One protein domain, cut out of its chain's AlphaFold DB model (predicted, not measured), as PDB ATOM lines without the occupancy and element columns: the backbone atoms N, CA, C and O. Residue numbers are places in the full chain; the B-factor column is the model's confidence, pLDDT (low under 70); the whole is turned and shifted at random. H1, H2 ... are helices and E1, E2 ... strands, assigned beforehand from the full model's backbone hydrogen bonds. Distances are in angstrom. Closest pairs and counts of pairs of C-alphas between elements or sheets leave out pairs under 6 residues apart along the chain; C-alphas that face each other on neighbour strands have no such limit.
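What this domain is: This is residues 99 to 197 of the 197 residues of the protein "PhoLip_ATPase_N domain-containing protein" of Hymenolepis diminuta (UniProt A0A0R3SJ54). Little regular structure: a rounded body mostly of loops has the strand hairpin E1 and E2 on one side and the antiparallel pair E3 and E4 on another, with short H1 in the turn between E3 and E4. Residues 112 to 143 link the two pairs. The 99 printed residues hold E1, E2, E3, H1, E4 in that order, mostly strand, 23 residues in all; the whole is compact, radius of gyration of the C-alphas 14.3 A, spanning 40 by 32 by 31 A.

Where its parts are: E1 is residues 99 to 101, from C-alpha 99 at (124.774, 76.808, 72.280); E2 is residues 106 to 111, 15.7 A; E3 is residues 144 to 148, 13.6 A; H1 is residues 150 to 153; E4 is residues 158 to 162, 13.1 A, ending with C-alpha 162 at (143.001, 85.141, 78.523).

How they stand to each other: In the hairpin E1 and E2, N 99 and O 108 are 2.9 A apart. Between antiparallel E3 and E4, N 145 and O 161 are 2.8 A apart, both within hydrogen-bond range. H1 is too short for an O i to N i+4 pair; 0 of 1 O i to N i+3 pairs is within range. E2 and E3 are apart.

The domain as a whole: The C-alphas of Glu 103 and Glu 155 are farthest apart, 40.4 A. The printed part has no cut; E2 to E3 is a long link. Residues 167 to 171 have pLDDT under 70.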
ATOM      1  N   VAL A  99     124.134  78.084  71.931       97.31
ATOM      2  CA  VAL A  99     124.774  76.808  72.280       97.31
ATOM      3  C   VAL A  99     125.019  75.994  71.015       97.31
ATOM      4  O   VAL A  99     124.138  75.907  70.157       97.31
ATOM      5  N   PHE A 100     126.209  75.415  70.867       96.19
ATOM      6  CA  PHE A 100     126.538  74.582  69.713       96.19
ATOM      7  C   PHE A 100     125.720  73.288  69.725       96.19
ATOM      8  O   PHE A 100     125.763  72.512  70.676       96.19
ATOM      9  N   CYS A 101     124.980  73.042  68.650       94.38
ATOM     10  CA  CYS A 101     124.223  71.819  68.454       94.38
ATOM     11  C   CYS A 101     124.990  70.883  67.518       94.38
ATOM     12  O   CYS A 101     125.196  71.205  66.348       94.38
ATOM     13  N   VAL A 102     125.368  69.705  68.023       88.69
ATOM     14  CA  VAL A 102     126.120  68.692  67.263       88.69
ATOM     15  C   VAL A 102     125.326  68.177  66.057       88.69
ATOM     16  O   VAL A 102     125.896  67.951  64.994       88.69
ATOM     17  N   GLU A 103     124.004  68.040  66.189       89.88
ATOM     18  CA  GLU A 103     123.140  67.520  65.121       89.88
ATOM     19  C   GLU A 103     123.030  68.485  63.936       89.88
ATOM     20  O   GLU A 103     123.121  68.069  62.783       89.88
ATOM     21  N   THR A 104     122.851  69.781  64.210       92.88
ATOM     22  CA  THR A 104     122.693  70.809  63.169       92.88
ATOM     23  C   THR A 104     124.012  71.469  62.772       92.88
ATOM     24  O   THR A 104     124.026  72.246  61.820       92.88
ATOM     25  N   ARG A 105     125.109  71.179  63.488       92.62
ATOM     26  CA  ARG A 105     126.440  71.797  63.326       92.62
ATOM     27  C   ARG A 105     126.411  73.324  63.376       92.62
ATOM     28  O   ARG A 105     127.144  74.019  62.674       92.62
ATOM     29  N   GLN A 106     125.509  73.867  64.187       95.38
ATOM     30  CA  GLN A 106     125.256  75.300  64.283       95.38
ATOM     31  C   GLN A 106     125.001  75.709  65.727       95.38
ATOM     32  O   GLN A 106     124.524  74.926  66.547       95.38
ATOM     33  N   TYR A 107     125.281  76.974  66.021       96.25
ATOM     34  CA  TYR A 107     124.871  77.581  67.277       96.25
ATOM     35  C   TYR A 107     123.377  77.892  67.235       96.25
ATOM     36  O   TYR A 107     122.913  78.620  66.358       96.25
ATOM     37  N   VAL A 108     122.634  77.350  68.194       97.12
ATOM     38  CA  VAL A 108     121.189  77.544  68.334       97.12
ATOM     39  C   VAL A 108     120.887  78.191  69.678       97.12
ATOM     40  O   VAL A 108     121.582  77.952  70.666       97.12
ATOM     41  N   LYS A 109     119.839  79.014  69.738       97.19
ATOM     42  CA  LYS A 109     119.401  79.598  71.009       97.19
ATOM     43  C   LYS A 109     118.811  78.507  71.897       97.19
ATOM     44  O   LYS A 109     117.842  77.862  71.503       97.19
ATOM     45  N   ARG A 110     119.364  78.340  73.096       97.06
ATOM     46  CA  ARG A 110     118.810  77.478  74.149       97.06
ATOM     47  C   ARG A 110     118.599  78.256  75.429       97.06
ATOM     48  O   ARG A 110     119.301  79.237  75.674       97.06
ATOM     49  N   LYS A 111     117.620  77.827  76.225       98.00
ATOM     50  CA  LYS A 111     117.353  78.431  77.530       98.00
ATOM     51  C   LYS A 111     118.508  78.154  78.480       98.00
ATOM     52  O   LYS A 111     119.075  77.066  78.448       98.00
ATOM     53  N   TRP A 112     118.813  79.097  79.363       97.81
ATOM     54  CA  TRP A 112     119.872  78.943  80.355       97.81
ATOM     55  C   TRP A 112     119.667  77.696  81.204       97.81
ATOM     56  O   TRP A 112     120.614  76.943  81.379       97.81
ATOM     57  N   ALA A 113     118.427  77.410  81.611       97.38
ATOM     58  CA  ALA A 113     118.102  76.231  82.412       97.38
ATOM     59  C   ALA A 113     118.353  74.879  81.714       97.38
ATOM     60  O   ALA A 113     118.345  73.837  82.370       97.38
ATOM     61  N   GLU A 114     118.540  74.880  80.392       95.31
ATOM     62  CA  GLU A 114     118.790  73.686  79.579       95.31
ATOM     63  C   GLU A 114     120.280  73.466  79.285       95.31
ATOM     64  O   GLU A 114     120.629  72.398  78.783       95.31
ATOM     65  N   ILE A 115     121.140  74.445  79.591       95.62
ATOM     66  CA  ILE A 115     122.593  74.352  79.402       95.62
ATOM     67  C   ILE A 115     123.163  73.306  80.361       95.62
ATOM     68  O   ILE A 115     122.775  73.238  81.534       95.62
ATOM     69  N   ARG A 116     124.092  72.489  79.861       93.94
ATOM     70  CA  ARG A 116     124.757  71.424  80.617       93.94
ATOM     71  C   ARG A 116     126.280  71.551  80.578       93.94
ATOM     72  O   ARG A 116     126.829  72.104  79.626       93.94
ATOM     73  N   PRO A 117     126.991  71.001  81.580       94.00
ATOM     74  CA  PRO A 117     128.445  70.907  81.529       94.00
ATOM     75  C   PRO A 117     128.919  70.174  80.266       94.00
ATOM     76  O   PRO A 117     128.486  69.055  79.987       94.00
ATOM     77  N   GLY A 118     129.827  70.804  79.520       91.75
ATOM     78  CA  GLY A 118     130.324  70.315  78.228       91.75
ATOM     79  C   GLY A 118     129.677  70.974  77.005       91.75
ATOM     80  O   GLY A 118     130.189  70.811  75.901       91.75
ATOM     81  N   ASP A 119     128.607  71.752  77.179       93.94
ATOM     82  CA  ASP A 119     128.039  72.551  76.094       93.94
ATOM     83  C   ASP A 119     128.992  73.684  75.683       93.94
ATOM     84  O   ASP A 119     129.503  74.437  76.516       93.94
ATOM     85  N   PHE A 120     129.182  73.868  74.375       95.38
ATOM     86  CA  PHE A 120     129.908  75.024  73.853       95.38
ATOM     87  C   PHE A 120     128.971  76.216  73.710       95.38
ATOM     88  O   PHE A 120     128.033  76.192  72.908       95.38
ATOM     89  N   VAL A 121     129.263  77.284  74.447       96.75
ATOM     90  CA  VAL A 121     128.500  78.533  74.409       96.75
ATOM     91  C   VAL A 121     129.258  79.581  73.599       96.75
ATOM     92  O   VAL A 121     130.462  79.763  73.766       96.75
ATOM     93  N   LYS A 122     128.543  80.300  72.733       96.12
ATOM     94  CA  LYS A 122     129.050  81.479  72.030       96.12
ATOM     95  C   LYS A 122     128.375  82.725  72.584       96.12
ATOM     96  O   LYS A 122     127.160  82.873  72.461       96.12
ATOM     97  N   LEU A 123     129.182  83.625  73.131       96.25
ATOM     98  CA  LEU A 123     128.733  84.913  73.643       96.25
ATOM     99  C   LEU A 123     129.116  86.039  72.682       96.25
ATOM    100  O   LEU A 123     130.159  85.992  72.027       96.25
ATOM    101  N   SER A 124     128.246  87.034  72.600       95.19
ATOM    102  CA  SER A 124     128.473  88.296  71.900       95.19
ATOM    103  C   SER A 124     128.775  89.410  72.903       95.19
ATOM    104  O   SER A 124     128.561  89.264  74.107       95.19
ATOM    105  N   THR A 125     129.268  90.546  72.415       94.88
ATOM    106  CA  THR A 125     129.516  91.727  73.250       94.88
ATOM    107  C   THR A 125     128.262  92.117  74.037       94.88
ATOM    108  O   THR A 125     127.171  92.173  73.471       94.88
ATOM    109  N   ASN A 126     128.436  92.425  75.326       93.94
ATOM    110  CA  ASN A 126     127.379  92.801  76.274       93.94
ATOM    111  C   ASN A 126     126.349  91.698  76.592       93.94
ATOM    112  O   ASN A 126     125.315  91.990  77.192       93.94
ATOM    113  N   GLU A 127     126.604  90.439  76.226       95.56
ATOM    114  CA  GLU A 127     125.803  89.316  76.715       95.56
ATOM    115  C   GLU A 127     126.269  88.879  78.108       95.56
ATOM    116  O   GLU A 127     127.463  88.826  78.404       95.56
ATOM    117  N   VAL A 128     125.309  88.544  78.971       95.44
ATOM    118  CA  VAL A 128     125.598  88.002  80.301       95.44
ATOM    119  C   VAL A 128     126.035  86.545  80.166       95.44
ATOM    120  O   VAL A 128     125.443  85.772  79.409       95.44
ATOM    121  N   ILE A 129     127.062  86.171  80.924       96.50
ATOM    122  CA  ILE A 129     127.584  84.808  80.956       96.50
ATOM    123  C   ILE A 129     126.559  83.890  81.664       96.50
ATOM    124  O   ILE A 129     126.165  84.194  82.789       96.50
ATOM    125  N   PRO A 130     126.103  82.787  81.035       96.62
ATOM    126  CA  PRO A 130     124.976  81.989  81.531       96.62
ATOM    127  C   PRO A 130     125.312  81.002  82.659       96.62
ATOM    128  O   PRO A 130     124.398  80.462  83.281       96.62
ATOM    129  N   ALA A 131     126.595  80.698  82.849       95.81
ATOM    130  CA  ALA A 131     127.143  79.766  83.833       95.81
ATOM    131  C   ALA A 131     128.659  80.007  83.959       95.81
ATOM    132  O   ALA A 131     129.226  80.768  83.175       95.81
ATOM    133  N   ASP A 132     129.335  79.324  84.877       94.38
ATOM    134  CA  ASP A 132     130.800  79.317  84.902       94.38
ATOM    135  C   ASP A 132     131.333  78.634  83.629       94.38
ATOM    136  O   ASP A 132     131.032  77.468  83.363       94.38
ATOM    137  N   ILE A 133     132.097  79.367  82.810       94.19
ATOM    138  CA  ILE A 133     132.610  78.890  81.516       94.19
ATOM    139  C   ILE A 133     134.134  78.972  81.435       94.19
ATOM    140  O   ILE A 133     134.761  79.886  81.970       94.19
ATOM    141  N   LEU A 134     134.724  78.043  80.680       92.75
ATOM    142  CA  LEU A 134     136.126  78.099  80.284       92.75
ATOM    143  C   LEU A 134     136.262  78.860  78.959       92.75
ATOM    144  O   LEU A 134     135.628  78.510  77.961       92.75
ATOM    145  N   LEU A 135     137.100  79.895  78.934       92.75
ATOM    146  CA  LEU A 135     137.313  80.705  77.739       92.75
ATOM    147  C   LEU A 135     138.268  79.995  76.766       92.75
ATOM    148  O   LEU A 135     139.480  79.975  76.967       92.75
ATOM    149  N   LEU A 136     137.719  79.429  75.692       91.31
ATOM    150  CA  LEU A 136     138.503  78.686  74.694       91.31
ATOM    151  C   LEU A 136     138.993  79.562  73.537       91.31
ATOM    152  O   LEU A 136     140.086  79.359  73.025       91.31
ATOM    153  N   LYS A 137     138.177  80.524  73.098       90.06
ATOM    154  CA  LYS A 137     138.473  81.352  71.925       90.06
ATOM    155  C   LYS A 137     137.853  82.736  72.061       90.06
ATOM    156  O   LYS A 137     136.703  82.859  72.477       90.06
ATOM    157  N   SER A 138     138.600  83.750  71.636       91.31
ATOM    158  CA  SER A 138     138.144  85.134  71.502       91.31
ATOM    159  C   SER A 138     138.125  85.548  70.028       91.31
ATOM    160  O   SER A 138     138.775  84.932  69.182       91.31
ATOM    161  N   SER A 139     137.354  86.586  69.708       89.44
ATOM    162  CA  SER A 139     137.415  87.259  68.407       89.44
ATOM    163  C   SER A 139     138.635  88.173  68.269       89.44
ATOM    164  O   SER A 139     138.969  88.568  67.154       89.44
ATOM    165  N   GLU A 140     139.273  88.543  69.381       86.38
ATOM    166  CA  GLU A 140     140.472  89.379  69.387       86.38
ATOM    167  C   GLU A 140     141.722  88.555  69.040       86.38
ATOM    168  O   GLU A 140     141.875  87.420  69.490       86.38
ATOM    169  N   ILE A 141     142.644  89.135  68.264       80.12
ATOM    170  CA  ILE A 141     143.881  88.463  67.818       80.12
ATOM    171  C   ILE A 141     144.786  88.112  69.006       80.12
ATOM    172  O   ILE A 141     145.456  87.082  68.998       80.12
ATOM    173  N   SER A 142     144.767  88.945  70.048       81.38
ATOM    174  CA  SER A 142     145.483  88.726  71.306       81.38
ATOM    175  C   SER A 142     144.946  87.538  72.114       81.38
ATOM    176  O   SER A 142     145.545  87.187  73.119       81.38
ATOM    177  N   SER A 143     143.838  86.904  71.695       84.75
ATOM    178  CA  SER A 143     143.144  85.855  72.459       84.75
ATOM    179  C   SER A 143     142.705  86.311  73.858       84.75
ATOM    180  O   SER A 143     142.563  85.500  74.770       84.75
ATOM    181  N   MET A 144     142.448  87.610  74.015       89.88
ATOM    182  CA  MET A 144     141.950  88.207  75.251       89.88
ATOM    183  C   MET A 144     140.462  88.540  75.141       89.88
ATOM    184  O   MET A 144     139.926  88.746  74.050       89.88
ATOM    185  N   CYS A 145     139.777  88.607  76.277       92.38
ATOM    186  CA  CYS A 145     138.470  89.238  76.395       92.38
ATOM    187  C   CYS A 145     138.390  90.085  77.668       92.38
ATOM    188  O   CYS A 145     139.199  89.951  78.586       92.38
ATOM    189  N   HIS A 146     137.402  90.970  77.711       93.94
ATOM    190  CA  HIS A 146     137.137  91.825  78.859       93.94
ATOM    191  C   HIS A 146     135.796  91.430  79.461       93.94
ATOM    192  O   HIS A 146     134.810  91.297  78.737       93.94
ATOM    193  N   ILE A 147     135.770  91.245  80.777       94.31
ATOM    194  CA  ILE A 147     134.557  90.931  81.527       94.31
ATOM    195  C   ILE A 147     134.285  92.027  82.550       94.31
ATOM    196  O   ILE A 147     135.195  92.515  83.219       94.31
ATOM    197  N   GLU A 148     133.024  92.411  82.676       94.38
ATOM    198  CA  GLU A 148     132.566  93.265  83.764       94.38
ATOM    199  C   GLU A 148     132.127  92.378  84.931       94.38
ATOM    200  O   GLU A 148     131.303  91.477  84.756       94.38
ATOM    201  N   THR A 149     132.680  92.619  86.122       91.56
ATOM    202  CA  THR A 149     132.376  91.833  87.329       91.56
ATOM    203  C   THR A 149     131.600  92.612  88.383       91.56
ATOM    204  O   THR A 149     131.383  92.086  89.469       91.56
ATOM    205  N   ALA A 150     131.074  93.796  88.048       91.50
ATOM    206  CA  ALA A 150     130.346  94.667  88.973       91.50
ATOM    207  C   ALA A 150     129.201  93.960  89.727       91.50
ATOM    208  O   ALA A 150     128.935  94.270  90.885       91.50
ATOM    209  N   ASN A 151     128.554  92.966  89.107       89.50
ATOM    210  CA  ASN A 151     127.489  92.177  89.738       89.50
ATOM    211  C   ASN A 151     127.986  91.140  90.768       89.50
ATOM    212  O   ASN A 151     127.168  90.595  91.507       89.50
ATOM    213  N   LEU A 152     129.286  90.838  90.796       88.62
ATOM    214  CA  LEU A 152     129.911  89.850  91.681       88.62
ATOM    215  C   LEU A 152     130.714  90.507  92.809       88.62
ATOM    216  O   LEU A 152     130.556  90.124  93.963       88.62
ATOM    217  N   ASP A 153     131.560  91.488  92.483       87.44
ATOM    218  CA  ASP A 153     132.483  92.134  93.431       87.44
ATOM    219  C   ASP A 153     132.238  93.640  93.623       87.44
ATOM    220  O   ASP A 153     132.837  94.251  94.508       87.44
ATOM    221  N   GLY A 154     131.332  94.242  92.847       90.81
ATOM    222  CA  GLY A 154     131.051  95.679  92.896       90.81
ATOM    223  C   GLY A 154     132.101  96.552  92.203       90.81
ATOM    224  O   GLY A 154     131.989  97.777  92.248       90.81
ATOM    225  N   GLU A 155     133.107  95.962  91.550       90.25
ATOM    226  CA  GLU A 155     134.112  96.703  90.793       90.25
ATOM    227  C   GLU A 155     133.579  97.054  89.398       90.25
ATOM    228  O   GLU A 155     133.145  96.193  88.636       90.25
ATOM    229  N   SER A 156     133.650  98.333  89.027       88.75
ATOM    230  CA  SER A 156     133.218  98.823  87.707       88.75
ATOM    231  C   SER A 156     134.290  98.695  86.620       88.75
ATOM    232  O   SER A 156     134.072  99.099  85.480       88.75
ATOM    233  N   ASN A 157     135.488  98.229  86.978       93.75
ATOM    234  CA  ASN A 157     136.586  98.088  86.034       93.75
ATOM    235  C   ASN A 157     136.425  96.793  85.240       93.75
ATOM    236  O   ASN A 157     136.095  95.744  85.791       93.75
ATOM    237  N   LEU A 158     136.724  96.860  83.945       92.88
ATOM    238  CA  LEU A 158     136.775  95.671  83.109       92.88
ATOM    239  C   LEU A 158     137.994  94.826  83.485       92.88
ATOM    240  O   LEU A 158     139.125  95.314  83.483       92.88
ATOM    241  N   LYS A 159     137.766  93.545  83.770       92.50
ATOM    242  CA  LYS A 159     138.826  92.570  84.031       92.50
ATOM    243  C   LYS A 159     139.197  91.871  82.738       92.50
ATOM    244  O   LYS A 159     138.348  91.289  82.066       92.50
ATOM    245  N   GLN A 160     140.477  91.915  82.405       93.56
ATOM    246  CA  GLN A 160     141.025  91.215  81.256       93.56
ATOM    247  C   GLN A 160     141.176  89.715  81.577       93.56
ATOM    248  O   GLN A 160     141.656  89.344  82.650       93.56
ATOM    249  N   ARG A 161     140.739  88.847  80.660       92.69
ATOM    250  CA  ARG A 161     140.827  87.379  80.742       92.69
ATOM    251  C   ARG A 161     141.450  86.822  79.467       92.69
ATOM    252  O   ARG A 161     141.176  87.322  78.381       92.69
ATOM    253  N   GLU A 162     142.279  85.798  79.616       91.50
ATOM    254  CA  GLU A 162     143.001  85.141  78.523       91.50
ATOM    255  C   GLU A 162     142.316  83.829  78.144       91.50
ATOM    256  O   GLU A 162     141.799  83.116  79.011       91.50
ATOM    257  N   CYS A 163     142.289  83.510  76.851       90.06
ATOM    258  CA  CYS A 163     141.895  82.182  76.397       90.06
ATOM    259  C   CYS A 163     142.918  81.132  76.842       90.06
ATOM    260  O   CYS A 163     144.103  81.411  76.990       90.06
ATOM    261  N   VAL A 164     142.482  79.880  76.972       86.25
ATOM    262  CA  VAL A 164     143.412  78.769  77.203       86.25
ATOM    263  C   VAL A 164     144.399  78.660  76.034       86.25
ATOM    264  O   VAL A 164     144.005  78.424  74.889       86.25
ATOM    265  N   HIS A 165     145.694  78.802  76.325       78.12
ATOM    266  CA  HIS A 165     146.757  78.669  75.335       78.12
ATOM    267  C   HIS A 165     147.171  77.207  75.151       78.12
ATOM    268  O   HIS A 165     147.910  76.650  75.958       78.12
ATOM    269  N   SER A 166     146.748  76.610  74.038       72.75
ATOM    270  CA  SER A 166     147.349  75.391  73.488       72.75
ATOM    271  C   SER A 166     147.483  75.525  71.961       72.75
ATOM    272  O   SER A 166     146.586  76.098  71.328       72.75
ATOM    273  N   PRO A 167     148.562  75.001  71.339       66.81
ATOM    274  CA  PRO A 167     148.691  74.924  69.882       66.81
ATOM    275  C   PRO A 167     147.473  74.281  69.203       66.81
ATOM    276  O   PRO A 167     147.094  74.690  68.107       66.81
ATOM    277  N   GLU A 168     146.812  73.328  69.869       64.12
ATOM    278  CA  GLU A 168     145.623  72.645  69.344       64.12
ATOM    279  C   GLU A 168     144.358  73.527  69.348       64.12
ATOM    280  O   GLU A 168     143.427  73.283  68.581       64.12
ATOM    281  N   ILE A 169     144.317  74.583  70.171       66.75
ATOM    282  CA  ILE A 169     143.145  75.459  70.355       66.75
ATOM    283  C   ILE A 169     143.136  76.630  69.355       66.75
ATOM    284  O   ILE A 169     142.078  77.194  69.073       66.75
ATOM    285  N   GLN A 170     144.265  76.966  68.713       64.88
ATOM    286  CA  GLN A 170     144.300  78.041  67.704       64.88
ATOM    287  C   GLN A 170     143.358  77.772  66.512       64.88
ATOM    288  O   GLN A 170     142.763  78.702  65.963       64.88
ATOM    289  N   ALA A 171     143.146  76.496  66.168       69.12
ATOM    290  CA  ALA A 171     142.176  76.046  65.167       69.12
ATOM    291  C   ALA A 171     140.875  75.500  65.792       69.12
ATOM    292  O   ALA A 171     140.211  74.645  65.202       69.12
ATOM    293  N   PHE A 172     140.497  75.979  66.986       81.56
ATOM    294  CA  PHE A 172     139.332  75.483  67.716       81.56
ATOM    295  C   PHE A 172     138.060  75.505  66.863       81.56
ATOM    296  O   PHE A 172     137.625  76.548  66.354       81.56
ATOM    297  N   THR A 173     137.430  74.335  66.793       85.94
ATOM    298  CA  THR A 173     136.049  74.138  66.363       85.94
ATOM    299  C   THR A 173     135.383  73.198  67.369       85.94
ATOM    300  O   THR A 173     136.024  72.231  67.788       85.94
ATOM    301  N   PRO A 174     134.117  73.442  67.753       88.62
ATOM    302  CA  PRO A 174     133.399  72.565  68.681       88.62
ATOM    303  C   PRO A 174     133.385  71.088  68.261       88.62
ATOM    304  O   PRO A 174     133.381  70.210  69.112       88.62
ATOM    305  N   GLU A 175     133.410  70.807  66.954       86.88
ATOM    306  CA  GLU A 175     133.402  69.440  66.407       86.88
ATOM    307  C   GLU A 175     134.717  68.686  66.636       86.88
ATOM    308  O   GLU A 175     134.703  67.471  66.814       86.88
ATOM    309  N   ASN A 176     135.847  69.398  66.644       85.38
ATOM    310  CA  ASN A 176     137.176  68.792  66.750       85.38
ATOM    311  C   ASN A 176     137.734  68.836  68.179       85.38
ATOM    312  O   ASN A 176     138.836  68.347  68.425       85.38
ATOM    313  N   PHE A 177     137.005  69.432  69.123       86.88
ATOM    314  CA  PHE A 177     137.430  69.503  70.513       86.88
ATOM    315  C   PHE A 177     137.054  68.211  71.247       86.88
ATOM    316  O   PHE A 177     135.914  68.026  71.667       86.88
ATOM    317  N   LEU A 178     138.029  67.311  71.384       83.19
ATOM    318  CA  LEU A 178     137.869  65.996  72.021       83.19
ATOM    319  C   LEU A 178     138.630  65.874  73.352       83.19
ATOM    320  O   LEU A 178     138.696  64.791  73.931       83.19
ATOM    321  N   TRP A 179     139.225  66.969  73.823       84.62
ATOM    322  CA  TRP A 179     140.080  66.976  75.003       84.62
ATOM    323  C   TRP A 179     139.243  67.016  76.288       84.62
ATOM    324  O   TRP A 179     138.350  67.862  76.408       84.62
ATOM    325  N   PRO A 180     139.490  66.111  77.253       88.06
ATOM    326  CA  PRO A 180     138.809  66.152  78.535       88.06
ATOM    327  C   PRO A 180     139.267  67.375  79.331       88.06
ATOM    328  O   PRO A 180     140.444  67.705  79.361       88.06
ATOM    329  N   VAL A 181     138.334  68.031  80.017       89.94
ATOM    330  CA  VAL A 181     138.654  69.119  80.946       89.94
ATOM    331  C   VAL A 181     138.367  68.626  82.356       89.94
ATOM    332  O   VAL A 181     137.230  68.286  82.684       89.94
ATOM    333  N   GLU A 182     139.398  68.578  83.193       91.44
ATOM    334  CA  GLU A 182     139.291  68.226  84.605       91.44
ATOM    335  C   GLU A 182     139.409  69.493  85.451       91.44
ATOM    336  O   GLU A 182     140.405  70.212  85.383       91.44
ATOM    337  N   VAL A 183     138.399  69.762  86.273       92.00
ATOM    338  CA  VAL A 183     138.346  70.941  87.147       92.00
ATOM    339  C   VAL A 183     138.176  70.522  88.600       92.00
ATOM    340  O   VAL A 183     137.704  69.420  88.895       92.00
ATOM    341  N   GLU A 184     138.566  71.398  89.521       93.56
ATOM    342  CA  GLU A 184     138.289  71.209  90.942       93.56
ATOM    343  C   GLU A 184     136.779  71.195  91.256       93.56
ATOM    344  O   GLU A 184     135.937  71.586  90.446       93.56
ATOM    345  N   SER A 185     136.414  70.721  92.451       92.00
ATOM    346  CA  SER A 185     135.012  70.748  92.890       92.00
ATOM    347  C   SER A 185     134.520  72.191  93.095       92.00
ATOM    348  O   SER A 185     135.313  73.032  93.531       92.00
ATOM    349  N   PRO A 186     133.222  72.474  92.856       92.25
ATOM    350  CA  PRO A 186     132.665  73.809  93.045       92.25
ATOM    351  C   PRO A 186     132.945  74.334  94.453       92.25
ATOM    352  O   PRO A 186     132.659  73.662  95.447       92.25
ATOM    353  N   ASN A 187     133.500  75.539  94.531       92.69
ATOM    354  CA  ASN A 187     133.816  76.211  95.781       92.69
ATOM    355  C   ASN A 187     133.412  77.696  95.684       92.69
ATOM    356  O   ASN A 187     133.309  78.221  94.579       92.69
ATOM    357  N   PRO A 188     133.127  78.374  96.809       90.88
ATOM    358  CA  PRO A 188     132.608  79.742  96.790       90.88
ATOM    359  C   PRO A 188     133.691  80.821  96.596       90.88
ATOM    360  O   PRO A 188     133.378  82.003  96.728       90.88
ATOM    361  N   LEU A 189     134.957  80.454  96.353       91.31
ATOM    362  CA  LEU A 189     136.038  81.421  96.150       91.31
ATOM    363  C   LEU A 189     135.963  81.973  94.720       91.31
ATOM    364  O   LEU A 189     135.978  81.216  93.757       91.31
ATOM    365  N   LEU A 190     135.889  83.297  94.579       86.25
ATOM    366  CA  LEU A 190     135.740  83.964  93.275       86.25
ATOM    367  C   LEU A 190     137.078  84.206  92.558       86.25
ATOM    368  O   LEU A 190     137.117  84.424  91.348       86.25
ATOM    369  N   ASP A 191     138.174  84.220  93.310       86.75
ATOM    370  CA  ASP A 191     139.525  84.564  92.863       86.75
ATOM    371  C   ASP A 191     140.391  83.337  92.553       86.75
ATOM    372  O   ASP A 191     141.454  83.461  91.941       86.75
ATOM    373  N   ARG A 192     139.929  82.147  92.945       89.25
ATOM    374  CA  ARG A 192     140.663  80.896  92.808       89.25
ATOM    375  C   ARG A 192     139.892  79.908  91.947       89.25
ATOM    376  O   ARG A 192     138.769  79.539  92.259       89.25
ATOM    377  N   PHE A 193     140.560  79.446  90.899       91.81
ATOM    378  CA  PHE A 193     140.096  78.357  90.055       91.81
ATOM    379  C   PHE A 193     141.290  77.491  89.649       91.81
ATOM    380  O   PHE A 193     142.330  78.019  89.243       91.81
ATOM    381  N   SER A 194     141.149  76.172  89.745       91.25
ATOM    382  CA  SER A 194     142.141  75.211  89.262       91.25
ATOM    383  C   SER A 194     141.508  74.157  88.360       91.25
ATOM    384  O   SER A 194     140.521  73.506  88.711       91.25
ATOM    385  N   GLY A 195     142.116  73.964  87.195       89.88
ATOM    386  CA  GLY A 195     141.750  72.925  86.250       89.88
ATOM    387  C   GLY A 195     142.917  72.589  85.334       89.88
ATOM    388  O   GLY A 195     143.907  73.319  85.265       89.88
ATOM    389  N   LYS A 196     142.793  71.463  84.645       88.31
ATOM    390  CA  LYS A 196     143.716  70.993  83.618       88.31
ATOM    391  C   LYS A 196     142.911  70.483  82.427       88.31
ATOM    392  O   LYS A 196     141.788  69.998  82.583       88.31
ATOM    393  N   MET A 197     143.502  70.620  81.255       79.94
ATOM    394  CA  MET A 197     143.013  70.091  79.989       79.94
ATOM    395  C   MET A 197     144.043  69.094  79.469       79.94
ATOM    396  O   MET A 197     145.242  69.334  79.745       79.94
TER     397      MET A 197